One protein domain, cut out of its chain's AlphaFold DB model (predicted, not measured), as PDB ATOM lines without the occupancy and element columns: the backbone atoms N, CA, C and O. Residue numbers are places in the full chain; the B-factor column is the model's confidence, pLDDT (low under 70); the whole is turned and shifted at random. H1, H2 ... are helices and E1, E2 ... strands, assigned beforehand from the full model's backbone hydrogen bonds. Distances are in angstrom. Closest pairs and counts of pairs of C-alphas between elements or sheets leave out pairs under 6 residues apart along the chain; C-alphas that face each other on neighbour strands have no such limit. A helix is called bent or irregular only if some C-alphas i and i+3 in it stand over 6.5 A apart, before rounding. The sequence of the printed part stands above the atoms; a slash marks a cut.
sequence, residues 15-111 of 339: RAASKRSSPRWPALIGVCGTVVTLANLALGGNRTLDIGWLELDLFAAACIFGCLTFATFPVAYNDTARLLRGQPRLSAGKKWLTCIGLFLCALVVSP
ATOM      1  N   ARG A  15      28.987 -12.169 -40.275       81.50
ATOM      2  CA  ARG A  15      28.651 -11.121 -39.302       81.50
ATOM      3  C   ARG A  15      27.292 -10.473 -39.585       81.50
ATOM      4  O   ARG A  15      26.541 -10.235 -38.642       81.50
ATOM      5  N   ALA A  16      26.971 -10.196 -40.847       80.50
ATOM      6  CA  ALA A  16      25.690  -9.613 -41.242       80.50
ATOM      7  C   ALA A  16      24.540 -10.630 -41.139       80.50
ATOM      8  O   ALA A  16      23.482 -10.305 -40.601       80.50
ATOM      9  N   ALA A  17      24.764 -11.873 -41.577       78.69
ATOM     10  CA  ALA A  17      23.769 -12.942 -41.508       78.69
ATOM     11  C   ALA A  17      23.408 -13.304 -40.057       78.69
ATOM     12  O   ALA A  17      22.231 -13.396 -39.708       78.69
ATOM     13  N   SER A  18      24.404 -13.417 -39.176       80.56
ATOM     14  CA  SER A  18      24.176 -13.766 -37.768       80.56
ATOM     15  C   SER A  18      23.371 -12.707 -37.014       80.56
ATOM     16  O   SER A  18      22.572 -13.061 -36.153       80.56
ATOM     17  N   LYS A  19      23.517 -11.408 -37.329       84.75
ATOM     18  CA  LYS A  19      22.696 -10.336 -36.720       84.75
ATOM     19  C   LYS A  19      21.196 -10.514 -36.973       84.75
ATOM     20  O   LYS A  19      20.390 -10.009 -36.204       84.75
ATOM     21  N   ARG A  20      20.824 -11.229 -38.038       81.88
ATOM     22  CA  ARG A  20      19.425 -11.491 -38.394       81.88
ATOM     23  C   ARG A  20      18.862 -12.736 -37.699       81.88
ATOM     24  O   ARG A  20      17.670 -12.998 -37.844       81.88
ATOM     25  N   SER A  21      19.681 -13.515 -36.989       81.94
ATOM     26  CA  SER A  21      19.289 -14.748 -36.292       81.94
ATOM     27  C   SER A  21      18.773 -14.438 -34.883       81.94
ATOM     28  O   SER A  21      19.513 -13.918 -34.051       81.94
ATOM     29  N   SER A  22      17.506 -14.754 -34.595       83.25
ATOM     30  CA  SER A  22      16.883 -14.452 -33.296       83.25
ATOM     31  C   SER A  22      17.514 -15.173 -32.090       83.25
ATOM     32  O   SER A  22      17.605 -14.546 -31.039       83.25
ATOM     33  N   PRO A  23      18.028 -16.420 -32.190       87.56
ATOM     34  CA  PRO A  23      18.692 -17.079 -31.064       87.56
ATOM     35  C   PRO A  23      20.130 -16.589 -30.823       87.56
ATOM     36  O   PRO A  23      20.769 -17.046 -29.880       87.56
ATOM     37  N   ARG A  24      20.659 -15.659 -31.640       87.56
ATOM     38  CA  ARG A  24      22.035 -15.150 -31.508       87.56
ATOM     39  C   ARG A  24      22.312 -14.559 -30.130       87.56
ATOM     40  O   ARG A  24      23.377 -14.812 -29.579       87.56
ATOM     41  N   TRP A  25      21.412 -13.720 -29.620       88.62
ATOM     42  CA  TRP A  25      21.617 -13.046 -28.337       88.62
ATOM     43  C   TRP A  25      21.647 -14.036 -27.169       88.62
ATOM     44  O   TRP A  25      22.639 -14.026 -26.447       88.62
ATOM     45  N   PRO A  26      20.671 -14.955 -27.038       89.88
ATOM     46  CA  PRO A  26      20.764 -16.062 -26.089       89.88
ATOM     47  C   PRO A  26      22.050 -16.886 -26.222       89.88
ATOM     48  O   PRO A  26      22.678 -17.189 -25.215       89.88
ATOM     49  N   ALA A  27      22.485 -17.190 -27.452       88.88
ATOM     50  CA  ALA A  27      23.715 -17.948 -27.686       88.88
ATOM     51  C   ALA A  27      24.963 -17.190 -27.230       88.88
ATOM     52  O   ALA A  27      25.847 -17.775 -26.615       88.88
ATOM     53  N   LEU A  28      25.033 -15.884 -27.496       90.69
ATOM     54  CA  LEU A  28      26.144 -15.050 -27.048       90.69
ATOM     55  C   LEU A  28      26.165 -14.928 -25.521       90.69
ATOM     56  O   LEU A  28      27.225 -15.085 -24.926       90.69
ATOM     57  N   ILE A  29      25.005 -14.698 -24.895       91.62
ATOM     58  CA  ILE A  29      24.867 -14.641 -23.432       91.62
ATOM     59  C   ILE A  29      25.299 -15.970 -22.809       91.62
ATOM     60  O   ILE A  29      26.081 -15.965 -21.866       91.62
ATOM     61  N   GLY A  30      24.854 -17.099 -23.368       91.50
ATOM     62  CA  GLY A  30      25.273 -18.427 -22.934       91.50
ATOM     63  C   GLY A  30      26.788 -18.610 -23.027       91.50
ATOM     64  O   GLY A  30      27.420 -18.965 -22.037       91.50
ATOM     65  N   VAL A  31      27.393 -18.336 -24.187       91.44
ATOM     66  CA  VAL A  31      28.838 -18.541 -24.389       91.44
ATOM     67  C   VAL A  31      29.646 -17.637 -23.463       91.44
ATOM     68  O   VAL A  31      30.512 -18.123 -22.737       91.44
ATOM     69  N   CYS A  32      29.357 -16.335 -23.455       92.88
ATOM     70  CA  CYS A  32      30.061 -15.377 -22.608       92.88
ATOM     71  C   CYS A  32      29.877 -15.710 -21.125       92.88
ATOM     72  O   CYS A  32      30.861 -15.737 -20.394       92.88
ATOM     73  N   GLY A  33      28.653 -16.025 -20.694       90.56
ATOM     74  CA  GLY A  33      28.364 -16.417 -19.317       90.56
ATOM     75  C   GLY A  33      29.120 -17.679 -18.903       90.56
ATOM     76  O   GLY A  33      29.729 -17.700 -17.838       90.56
ATOM     77  N   THR A  34      29.176 -18.696 -19.769       90.94
ATOM     78  CA  THR A  34      29.925 -19.940 -19.513       90.94
ATOM     79  C   THR A  34      31.424 -19.668 -19.388       90.94
ATOM     80  O   THR A  34      32.060 -20.117 -18.444       90.94
ATOM     81  N   VAL A  35      32.002 -18.894 -20.312       91.19
ATOM     82  CA  VAL A  35      33.437 -18.568 -20.289       91.19
ATOM     83  C   VAL A  35      33.794 -17.753 -19.048       91.19
ATOM     84  O   VAL A  35      34.763 -18.077 -18.368       91.19
ATOM     85  N   VAL A  36      33.010 -16.721 -18.729       89.50
ATOM     86  CA  VAL A  36      33.256 -15.858 -17.567       89.50
ATOM     87  C   VAL A  36      33.138 -16.651 -16.267       89.50
ATOM     88  O   VAL A  36      34.003 -16.527 -15.405       89.50
ATOM     89  N   THR A  37      32.109 -17.485 -16.115       89.50
ATOM     90  CA  THR A  37      31.926 -18.296 -14.899       89.50
ATOM     91  C   THR A  37      33.038 -19.328 -14.730       89.50
ATOM     92  O   THR A  37      33.625 -19.400 -13.654       89.50
ATOM     93  N   LEU A  38      33.409 -20.055 -15.791       87.88
ATOM     94  CA  LEU A  38      34.515 -21.020 -15.753       87.88
ATOM     95  C   LEU A  38      35.873 -20.359 -15.490       87.88
ATOM     96  O   LEU A  38      36.669 -20.888 -14.718       87.88
ATOM     97  N   ALA A  39      36.138 -19.198 -16.093       86.44
ATOM     98  CA  ALA A  39      37.366 -18.449 -15.840       86.44
ATOM     99  C   ALA A  39      37.450 -17.993 -14.376       86.44
ATOM    100  O   ALA A  39      38.499 -18.125 -13.752       86.44
ATOM    101  N   ASN A  40      36.343 -17.512 -13.801       85.25
ATOM    102  CA  ASN A  40      36.300 -17.123 -12.390       85.25
ATOM    103  C   ASN A  40      36.455 -18.325 -11.445       85.25
ATOM    104  O   ASN A  40      37.208 -18.229 -10.476       85.25
ATOM    105  N   LEU A  41      35.829 -19.466 -11.756       84.75
ATOM    106  CA  LEU A  41      36.025 -20.728 -11.028       84.75
ATOM    107  C   LEU A  41      37.501 -21.148 -11.001       84.75
ATOM    108  O   LEU A  41      38.010 -21.532  -9.951       84.75
ATOM    109  N   ALA A  42      38.194 -21.042 -12.139       83.88
ATOM    110  CA  ALA A  42      39.599 -21.426 -12.266       83.88
ATOM    111  C   ALA A  42      40.570 -20.489 -11.521       83.88
ATOM    112  O   ALA A  42      41.654 -20.922 -11.141       83.88
ATOM    113  N   LEU A  43      40.202 -19.217 -11.324       82.56
ATOM    114  CA  LEU A  43      41.088 -18.186 -10.766       82.56
ATOM    115  C   LEU A  43      40.829 -17.860  -9.287       82.56
ATOM    116  O   LEU A  43      41.748 -17.421  -8.602       82.56
ATOM    117  N   GLY A  44      39.596 -18.020  -8.795       66.44
ATOM    118  CA  GLY A  44      39.177 -17.484  -7.493       66.44
ATOM    119  C   GLY A  44      38.422 -18.451  -6.580       66.44
ATOM    120  O   GLY A  44      37.991 -18.025  -5.506       66.44
ATOM    121  N   GLY A  45      38.265 -19.717  -6.987       63.66
ATOM    122  CA  GLY A  45      37.494 -20.727  -6.257       63.66
ATOM    123  C   GLY A  45      35.975 -20.591  -6.438       63.66
ATOM    124  O   GLY A  45      35.489 -19.795  -7.242       63.66
ATOM    125  N   ASN A  46      35.212 -21.399  -5.697       62.94
ATOM    126  CA  ASN A  46      33.750 -21.441  -5.784       62.94
ATOM    127  C   ASN A  46      33.149 -20.232  -5.036       62.94
ATOM    128  O   ASN A  46      32.896 -20.297  -3.838       62.94
ATOM    129  N   ARG A  47      33.005 -19.097  -5.728       71.44
ATOM    130  CA  ARG A  47      32.297 -17.908  -5.219       71.44
ATOM    131  C   ARG A  47      30.827 -17.933  -5.645       71.44
ATOM    132  O   ARG A  47      30.473 -18.617  -6.607       71.44
ATOM    133  N   THR A  48      29.996 -17.165  -4.953       71.56
ATOM    134  CA  THR A  48      28.608 -16.902  -5.338       71.56
ATOM    135  C   THR A  48      28.527 -15.733  -6.324       71.56
ATOM    136  O   THR A  48      29.378 -14.840  -6.356       71.56
ATOM    137  N   LEU A  49      27.518 -15.780  -7.184       70.94
ATOM    138  CA  LEU A  49      27.094 -14.733  -8.094       70.94
ATOM    139  C   LEU A  49      25.712 -14.265  -7.630       70.94
ATOM    140  O   LEU A  49      24.717 -14.960  -7.843       70.94
ATOM    141  N   ASP A  50      25.664 -13.078  -7.037       67.62
ATOM    142  CA  ASP A  50      24.424 -12.515  -6.510       67.62
ATOM    143  C   ASP A  50      23.766 -11.619  -7.562       67.62
ATOM    144  O   ASP A  50      24.339 -10.629  -8.029       67.62
ATOM    145  N   ILE A  51      22.542 -11.971  -7.956       69.88
ATOM    146  CA  ILE A  51      21.710 -11.173  -8.861       69.88
ATOM    147  C   ILE A  51      20.414 -10.823  -8.123       69.88
ATOM    148  O   ILE A  51      19.384 -11.483  -8.267       69.88
ATOM    149  N   GLY A  52      20.458  -9.756  -7.324       72.12
ATOM    150  CA  GLY A  52      19.316  -9.316  -6.521       72.12
ATOM    151  C   GLY A  52      18.975 -10.320  -5.415       72.12
ATOM    152  O   GLY A  52      19.718 -10.444  -4.458       72.12
ATOM    153  N   TRP A  53      17.846 -11.015  -5.554       66.19
ATOM    154  CA  TRP A  53      17.316 -12.020  -4.613       66.19
ATOM    155  C   TRP A  53      17.664 -13.467  -5.021       66.19
ATOM    156  O   TRP A  53      17.165 -14.428  -4.434       66.19
ATOM    157  N   LEU A  54      18.475 -13.612  -6.073       72.81
ATOM    158  CA  LEU A  54      18.938 -14.881  -6.612       72.81
ATOM    159  C   LEU A  54      20.416 -15.066  -6.258       72.81
ATOM    160  O   LEU A  54      21.261 -14.312  -6.743       72.81
ATOM    161  N   GLU A  55      20.712 -16.087  -5.463       75.31
ATOM    162  CA  GLU A  55      22.076 -16.500  -5.134       75.31
ATOM    163  C   GLU A  55      22.423 -17.725  -5.994       75.31
ATOM    164  O   GLU A  55      21.754 -18.767  -5.950       75.31
ATOM    165  N   LEU A  56      23.446 -17.591  -6.839       78.81
ATOM    166  CA  LEU A  56      23.917 -18.652  -7.727       78.81
ATOM    167  C   LEU A  56      25.377 -18.964  -7.437       78.81
ATOM    168  O   LEU A  56      26.237 -18.120  -7.663       78.81
ATOM    169  N   ASP A  57      25.702 -20.197  -7.068       84.56
ATOM    170  CA  ASP A  57      27.099 -20.626  -7.107       84.56
ATOM    171  C   ASP A  57      27.647 -20.494  -8.535       84.56
ATOM    172  O   ASP A  57      26.950 -20.796  -9.511       84.56
ATOM    173  N   LEU A  58      28.911 -20.086  -8.688       86.38
ATOM    174  CA  LEU A  58      29.522 -19.942 -10.015       86.38
ATOM    175  C   LEU A  58      29.438 -21.232 -10.843       86.38
ATOM    176  O   LEU A  58      29.262 -21.167 -12.061       86.38
ATOM    177  N   PHE A  59      29.508 -22.402 -10.199       87.38
ATOM    178  CA  PHE A  59      29.289 -23.688 -10.862       87.38
ATOM    179  C   PHE A  59      27.858 -23.842 -11.401       87.38
ATOM    180  O   PHE A  59      27.669 -24.261 -12.547       87.38
ATOM    181  N   ALA A  60      26.847 -23.462 -10.616       89.19
ATOM    182  CA  ALA A  60      25.456 -23.484 -11.053       89.19
ATOM    183  C   ALA A  60      25.222 -22.499 -12.206       89.19
ATOM    184  O   ALA A  60      24.620 -22.861 -13.219       89.19
ATOM    185  N   ALA A  61      25.782 -21.290 -12.111       89.44
ATOM    186  CA  ALA A  61      25.745 -20.306 -13.187       89.44
ATOM    187  C   ALA A  61      26.402 -20.847 -14.471       89.44
ATOM    188  O   ALA A  61      25.808 -20.754 -15.549       89.44
ATOM    189  N   ALA A  62      27.573 -21.486 -14.371       91.19
ATOM    190  CA  ALA A  62      28.245 -22.127 -15.504       91.19
ATOM    191  C   ALA A  62      27.374 -23.215 -16.150       91.19
ATOM    192  O   ALA A  62      27.281 -23.286 -17.376       91.19
ATOM    193  N   CYS A  63      26.684 -24.025 -15.343       92.69
ATOM    194  CA  CYS A  63      25.762 -25.045 -15.841       92.69
ATOM    195  C   CYS A  63      24.564 -24.430 -16.577       92.69
ATOM    196  O   CYS A  63      24.218 -24.890 -17.667       92.69
ATOM    197  N   ILE A  64      23.956 -23.374 -16.028       92.00
ATOM    198  CA  ILE A  64      22.817 -22.675 -16.643       92.00
ATOM    199  C   ILE A  64      23.229 -22.050 -17.980       92.00
ATOM    200  O   ILE A  64      22.575 -22.276 -19.004       92.00
ATOM    201  N   PHE A  65      24.341 -21.310 -18.007       93.81
ATOM    202  CA  PHE A  65      24.859 -20.707 -19.235       93.81
ATOM    203  C   PHE A  65      25.320 -21.760 -20.250       93.81
ATOM    204  O   PHE A  65      25.098 -21.590 -21.454       93.81
ATOM    205  N   GLY A  66      25.883 -22.876 -19.787       93.62
ATOM    206  CA  GLY A  66      26.246 -24.014 -20.625       93.62
ATOM    207  C   GLY A  66      25.022 -24.650 -21.283       93.62
ATOM    208  O   GLY A  66      25.015 -24.866 -22.497       93.62
ATOM    209  N   CYS A  67      23.941 -24.856 -20.523       94.88
ATOM    210  CA  CYS A  67      22.669 -25.351 -21.054       94.88
ATOM    211  C   CYS A  67      22.077 -24.384 -22.087       94.88
ATOM    212  O   CYS A  67      21.640 -24.809 -23.160       94.88
ATOM    213  N   LEU A  68      22.113 -23.077 -21.809       95.12
ATOM    214  CA  LEU A  68      21.662 -22.049 -22.747       95.12
ATOM    215  C   LEU A  68      22.491 -22.061 -24.039       95.12
ATOM    216  O   LEU A  68      21.929 -21.992 -25.135       95.12
ATOM    217  N   THR A  69      23.814 -22.199 -23.925       94.31
ATOM    218  CA  THR A  69      24.738 -22.306 -25.063       94.31
ATOM    219  C   THR A  69      24.405 -23.514 -25.924       94.31
ATOM    220  O   THR A  69      24.194 -23.366 -27.129       94.31
ATOM    221  N   PHE A  70      24.296 -24.693 -25.309       94.44
ATOM    222  CA  PHE A  70      23.962 -25.939 -25.994       94.44
ATOM    223  C   PHE A  70      22.626 -25.837 -26.737       94.44
ATOM    224  O   PHE A  70      22.503 -26.277 -27.879       94.44
ATOM    225  N   ALA A  71      21.635 -25.199 -26.113       95.62
ATOM    226  CA  ALA A  71      20.305 -25.045 -26.682       95.62
ATOM    227  C   ALA A  71      20.251 -24.092 -27.883       95.62
ATOM    228  O   ALA A  71      19.509 -24.323 -28.838       95.62
ATOM    229  N   THR A  72      21.008 -22.996 -27.834       94.38
ATOM    230  CA  THR A  72      20.788 -21.849 -28.729       94.38
ATOM    231  C   THR A  72      21.874 -21.684 -29.785       94.38
ATOM    232  O   THR A  72      21.565 -21.254 -30.898       94.38
ATOM    233  N   PHE A  73      23.120 -22.076 -29.502       93.69
ATOM    234  CA  PHE A  73      24.234 -21.930 -30.440       93.69
ATOM    235  C   PHE A  73      24.059 -22.764 -31.722       93.69
ATOM    236  O   PHE A  73      24.174 -22.183 -32.805       93.69
ATOM    237  N   PRO A  74      23.691 -24.064 -31.673       93.75
ATOM    238  CA  PRO A  74      23.494 -24.860 -32.887       93.75
ATOM    239  C   PRO A  74      22.362 -24.315 -33.768       93.75
ATOM    240  O   PRO A  74      22.479 -24.274 -34.995       93.75
ATOM    241  N   VAL A  75      21.277 -23.836 -33.148       93.19
ATOM    242  CA  VAL A  75      20.127 -23.258 -33.860       93.19
ATOM    243  C   VAL A  75      20.500 -21.915 -34.488       93.19
ATOM    244  O   VAL A  75      20.190 -21.675 -35.658       93.19
ATOM    245  N   ALA A  76      21.210 -21.056 -33.748       91.62
ATOM    246  CA  ALA A  76      21.711 -19.783 -34.258       91.62
ATOM    247  C   ALA A  76      22.675 -19.985 -35.435       91.62
ATOM    248  O   ALA A  76      22.565 -19.279 -36.444       91.62
ATOM    249  N   TYR A  77      23.585 -20.957 -35.320       91.62
ATOM    250  CA  TYR A  77      24.551 -21.318 -36.354       91.62
ATOM    251  C   TYR A  77      23.853 -21.843 -37.613       91.62
ATOM    252  O   TYR A  77      24.108 -21.338 -38.704       91.62
ATOM    253  N   ASN A  78      22.913 -22.784 -37.473       91.75
ATOM    254  CA  ASN A  78      22.173 -23.353 -38.601       91.75
ATOM    255  C   ASN A  78      21.320 -22.299 -39.333       91.75
ATOM    256  O   ASN A  78      21.335 -22.235 -40.560       91.75
ATOM    257  N   ASP A  79      20.615 -21.420 -38.606       90.44
ATOM    258  CA  ASP A  79      19.851 -20.331 -39.239       90.44
ATOM    259  C   ASP A  79      20.765 -19.343 -39.980       90.44
ATOM    260  O   ASP A  79      20.432 -18.884 -41.072       90.44
ATOM    261  N   THR A  80      21.940 -19.053 -39.414       88.00
ATOM    262  CA  THR A  80      22.950 -18.200 -40.057       88.00
ATOM    263  C   THR A  80      23.512 -18.862 -41.317       88.00
ATOM    264  O   THR A  80      23.593 -18.218 -42.361       88.00
ATOM    265  N   ALA A  81      23.838 -20.154 -41.262       88.50
ATOM    266  CA  ALA A  81      24.341 -20.911 -42.404       88.50
ATOM    267  C   ALA A  81      23.311 -20.994 -43.542       88.50
ATOM    268  O   ALA A  81      23.668 -20.830 -44.707       88.50
ATOM    269  N   ARG A  82      22.025 -21.189 -43.218       89.06
ATOM    270  CA  ARG A  82      20.929 -21.172 -44.201       89.06
ATOM    271  C   ARG A  82      20.814 -19.827 -44.908       89.06
ATOM    272  O   ARG A  82      20.724 -19.803 -46.130       89.06
ATOM    273  N   LEU A  83      20.879 -18.725 -44.155       85.44
ATOM    274  CA  LEU A  83      20.870 -17.369 -44.717       85.44
ATOM    275  C   LEU A  83      22.013 -17.141 -45.710       85.44
ATOM    276  O   LEU A  83      21.792 -16.568 -46.770       85.44
ATOM    277  N   LEU A  84      23.220 -17.601 -45.380       85.75
ATOM    278  CA  LEU A  84      24.398 -17.447 -46.240       85.75
ATOM    279  C   LEU A  84      24.322 -18.280 -47.517       85.75
ATOM    280  O   LEU A  84      24.835 -17.870 -48.549       85.75
ATOM    281  N   ARG A  85      23.673 -19.444 -47.444       86.31
ATOM    282  CA  ARG A  85      23.456 -20.338 -48.588       86.31
ATOM    283  C   ARG A  85      22.218 -19.969 -49.414       86.31
ATOM    284  O   ARG A  85      21.843 -20.742 -50.288       86.31
ATOM    285  N   GLY A  86      21.538 -18.859 -49.106       83.81
ATOM    286  CA  GLY A  86      20.292 -18.465 -49.776       83.81
ATOM    287  C   GLY A  86      19.128 -19.442 -49.556       83.81
ATOM    288  O   GLY A  86      18.175 -19.459 -50.328       83.81
ATOM    289  N   GLN A  87      19.197 -20.282 -48.520       87.00
ATOM    290  CA  GLN A  87      18.175 -21.282 -48.227       87.00
ATOM    291  C   GLN A  87      17.008 -20.680 -47.433       87.00
ATOM    292  O   GLN A  87      17.205 -19.760 -46.629       87.00
ATOM    293  N   PRO A  88      15.789 -21.237 -47.573       84.94
ATOM    294  CA  PRO A  88      14.646 -20.802 -46.788       84.94
ATOM    295  C   PRO A  88      14.922 -20.961 -45.289       84.94
ATOM    296  O   PRO A  88      15.420 -21.989 -44.805       84.94
ATOM    297  N   ARG A  89      14.591 -19.908 -44.541       83.00
ATOM    298  CA  ARG A  89      14.799 -19.858 -43.093       83.00
ATOM    299  C   ARG A  89      13.852 -20.822 -42.392       83.00
ATOM    300  O   ARG A  89      12.735 -21.069 -42.841       83.00
ATOM    301  N   LEU A  90      14.282 -21.315 -41.236       82.81
ATOM    302  CA  LEU A  90      13.348 -21.938 -40.304       82.81
ATOM    303  C   LEU A  90      12.330 -20.879 -39.851       82.81
ATOM    304  O   LEU A  90      12.691 -19.717 -39.634       82.81
ATOM    305  N   SER A  91      11.066 -21.267 -39.692       88.50
ATOM    306  CA  SER A  91      10.082 -20.382 -39.070       88.50
ATOM    307  C   SER A  91      10.490 -20.091 -37.623       88.50
ATOM    308  O   SER A  91      11.135 -20.919 -36.973       88.50
ATOM    309  N   ALA A  92      10.126 -18.915 -37.105       87.44
ATOM    310  CA  ALA A  92      10.466 -18.525 -35.735       87.44
ATOM    311  C   ALA A  92       9.988 -19.567 -34.707       87.44
ATOM    312  O   ALA A  92      10.760 -19.957 -33.835       87.44
ATOM    313  N   GLY A  93       8.768 -20.093 -34.879       90.31
ATOM    314  CA  GLY A  93       8.226 -21.157 -34.030       90.31
ATOM    315  C   GLY A  93       9.080 -22.427 -34.038       90.31
ATOM    316  O   GLY A  93       9.429 -22.930 -32.975       90.31
ATOM    317  N   LYS A  94       9.509 -22.906 -35.218       91.75
ATOM    318  CA  LYS A  94      10.376 -24.096 -35.314       91.75
ATOM    319  C   LYS A  94      11.720 -23.879 -34.617       91.75
ATOM    320  O   LYS A  94      12.175 -24.773 -33.920       91.75
ATOM    321  N   LYS A  95      12.327 -22.692 -34.754       91.88
ATOM    322  CA  LYS A  95      13.599 -22.366 -34.083       91.88
ATOM    323  C   LYS A  95      13.474 -22.463 -32.571       91.88
ATOM    324  O   LYS A  95      14.272 -23.148 -31.943       91.88
ATOM    325  N   TRP A  96      12.481 -21.786 -32.003       92.69
ATOM    326  CA  TRP A  96      12.309 -21.742 -30.555       92.69
ATOM    327  C   TRP A  96      11.891 -23.090 -29.980       92.69
ATOM    328  O   TRP A  96      12.412 -23.468 -28.940       92.69
ATOM    329  N   LEU A  97      11.061 -23.865 -30.684       95.06
ATOM    330  CA  LEU A  97      10.757 -25.244 -30.293       95.06
ATOM    331  C   LEU A  97      12.010 -26.127 -30.282       95.06
ATOM    332  O   LEU A  97      12.213 -26.881 -29.335       95.06
ATOM    333  N   THR A  98      12.885 -26.004 -31.288       94.50
ATOM    334  CA  THR A  98      14.174 -26.711 -31.287       94.50
ATOM    335  C   THR A  98      15.067 -26.253 -30.134       94.50
ATOM    336  O   THR A  98      15.632 -27.103 -29.454       94.50
ATOM    337  N   CYS A  99      15.160 -24.945 -29.863       95.38
ATOM    338  CA  CYS A  99      15.900 -24.432 -28.706       95.38
ATOM    339  C   CYS A  99      15.351 -24.999 -27.389       95.38
ATOM    340  O   CYS A  99      16.134 -25.440 -26.561       95.38
ATOM    341  N   ILE A 100      14.028 -25.023 -27.200       95.00
ATOM    342  CA  ILE A 100      13.386 -25.571 -25.994       95.00
ATOM    343  C   ILE A 100      13.693 -27.064 -25.861       95.00
ATOM    344  O   ILE A 100      14.121 -27.501 -24.798       95.00
ATOM    345  N   GLY A 101      13.542 -27.843 -26.936       96.25
ATOM    346  CA  GLY A 101      13.863 -29.272 -26.925       96.25
ATOM    347  C   GLY A 101      15.326 -29.537 -26.563       96.25
ATOM    348  O   GLY A 101      15.608 -30.350 -25.688       96.25
ATOM    349  N   LEU A 102      16.260 -28.797 -27.168       96.19
ATOM    350  CA  LEU A 102      17.683 -28.901 -26.838       96.19
ATOM    351  C   LEU A 102      17.992 -28.424 -25.415       96.19
ATOM    352  O   LEU A 102      18.858 -29.004 -24.770       96.19
ATOM    353  N   PHE A 103      17.288 -27.408 -24.914       94.69
ATOM    354  CA  PHE A 103      17.433 -26.926 -23.541       94.69
ATOM    355  C   PHE A 103      16.974 -27.972 -22.527       94.69
ATOM    356  O   PHE A 103      17.690 -28.235 -21.568       94.69
ATOM    357  N   LEU A 104      15.838 -28.631 -22.768       93.38
ATOM    358  CA  LEU A 104      15.373 -29.740 -21.936       93.38
ATOM    359  C   LEU A 104      16.367 -30.908 -21.963       93.38
ATOM    360  O   LEU A 104      16.714 -31.428 -20.907       93.38
ATOM    361  N   CYS A 105      16.897 -31.270 -23.135       94.12
ATOM    362  CA  CYS A 105      17.953 -32.280 -23.231       94.12
ATOM    363  C   CYS A 105      19.209 -31.868 -22.449       94.12
ATOM    364  O   CYS A 105      19.749 -32.684 -21.707       94.12
ATOM    365  N   ALA A 106      19.649 -30.610 -22.570       93.62
ATOM    366  CA  ALA A 106      20.794 -30.074 -21.833       93.62
ATOM    367  C   ALA A 106      20.571 -30.119 -20.314       93.62
ATOM    368  O   ALA A 106      21.451 -30.536 -19.561       93.62
ATOM    369  N   LEU A 107      19.370 -29.754 -19.857       91.38
ATOM    370  CA  LEU A 107      18.986 -29.879 -18.457       91.38
ATOM    371  C   LEU A 107      19.022 -31.337 -18.005       91.38
ATOM    372  O   LEU A 107      19.574 -31.612 -16.955       91.38
ATOM    373  N   VAL A 108      18.527 -32.288 -18.791       91.31
ATOM    374  CA  VAL A 108      18.559 -33.710 -18.420       91.31
ATOM    375  C   VAL A 108      19.998 -34.234 -18.274       91.31
ATOM    376  O   VAL A 108      20.298 -34.922 -17.298       91.31
ATOM    377  N   VAL A 109      20.902 -33.885 -19.198       91.44
ATOM    378  CA  VAL A 109      22.287 -34.405 -19.211       91.44
ATOM    379  C   VAL A 109      23.274 -33.621 -18.345       91.44
ATOM    380  O   VAL A 109      24.365 -34.114 -18.073       91.44
ATOM    381  N   SER A 110      22.928 -32.404 -17.923       92.00
ATOM    382  CA  SER A 110      23.798 -31.590 -17.066       92.00
ATOM    383  C   SER A 110      24.057 -32.261 -15.704       92.00
ATOM    384  O   SER A 110      23.295 -33.138 -15.278       92.00
ATOM    385  N   PRO A 111      25.120 -31.867 -14.983       92.25
ATOM    386  CA  PRO A 111      25.320 -32.296 -13.601       92.25
ATOM    387  C   PRO A 111      24.217 -31.756 -12.677       92.25
ATOM    388  O   PRO A 111      23.297 -31.048 -13.105       92.25
TER     389      PRO A 111
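What this domain is: This is residues 15 to 111 of the 339 residues of an uncharacterized protein of Burkholderia dabaoshanensis (UniProt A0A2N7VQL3). A long bent helix, H3, runs through the middle between two other long helices, H2 packed along its first arm and H4 on the other side around its bend. A small strand hairpin, E1 and E2, lies at one end of this elongated body, and the short H1 packs on H3's second arm towards the other. The printed part has 97 residues, in the order H1, H2, E1, E2, H3, H4; the two-strand sheet is antiparallel and the class is mostly helix. It is only just loose, close to compact, with a radius of gyration of the C-alphas of 15.2 A and spans of 47 by 27 by 24 A.

Where its parts are: H1, residues 15 to 19, begins at C-alpha 15 (28.651, -11.121, -39.302). H2, residues 24 to 44, is 29.6 A long. E1 is residues 48 to 51 and E2 residues 54 to 57. H3, residues 58 to 84, was assigned as one helix by its hydrogen bonds but is bent: C-alphas 71 and 74 are 7.0 A apart. Its arms are H3a, residues 58 to 71, 19.7 A, and H3b, residues 74 to 84, 15.3 A. H4, residues 92 to 109, is 25.8 A long and ends at C-alpha 109 (22.287, -34.405, -19.211).

How they stand to each other: H3 is the hub, its arms at a steep tilt of 39 degrees. H1 touches H3b, closest at the C-alphas of Ser 18 and Thr 80, 5.1 A. H2 touches H3a at a shallow tilt of 28 degrees, opposite ways, closest at the C-alphas of Gly 30 and Phe 65, 4.4 A. In the hairpin E1 and E2, N 49 and O 56 are within hydrogen-bond range at 2.7 A. Residues 67 to 71 of H3a touch H4 at a steep tilt of 42 degrees, opposite ways, closest at the C-alphas of Ala 71 and Phe 103, 4.7 A. H3b and H4, a helical hairpin, only just touch, with 3 pairs of C-alphas within 8 A, the closest those of Val 75 and Lys 95, 6.6 A. H2 and H4 are apart. Every O i to N i+4 pair is within hydrogen-bond range in H1, H2, H3a, H3b and H4.

The domain as a whole: The C-alphas farthest apart, of Gly 45 and Gly 86, are 46.9 A apart. The printed part has no cut and no long link. Residues 44 to 46, 50 to 51 and 53 have pLDDT under 70.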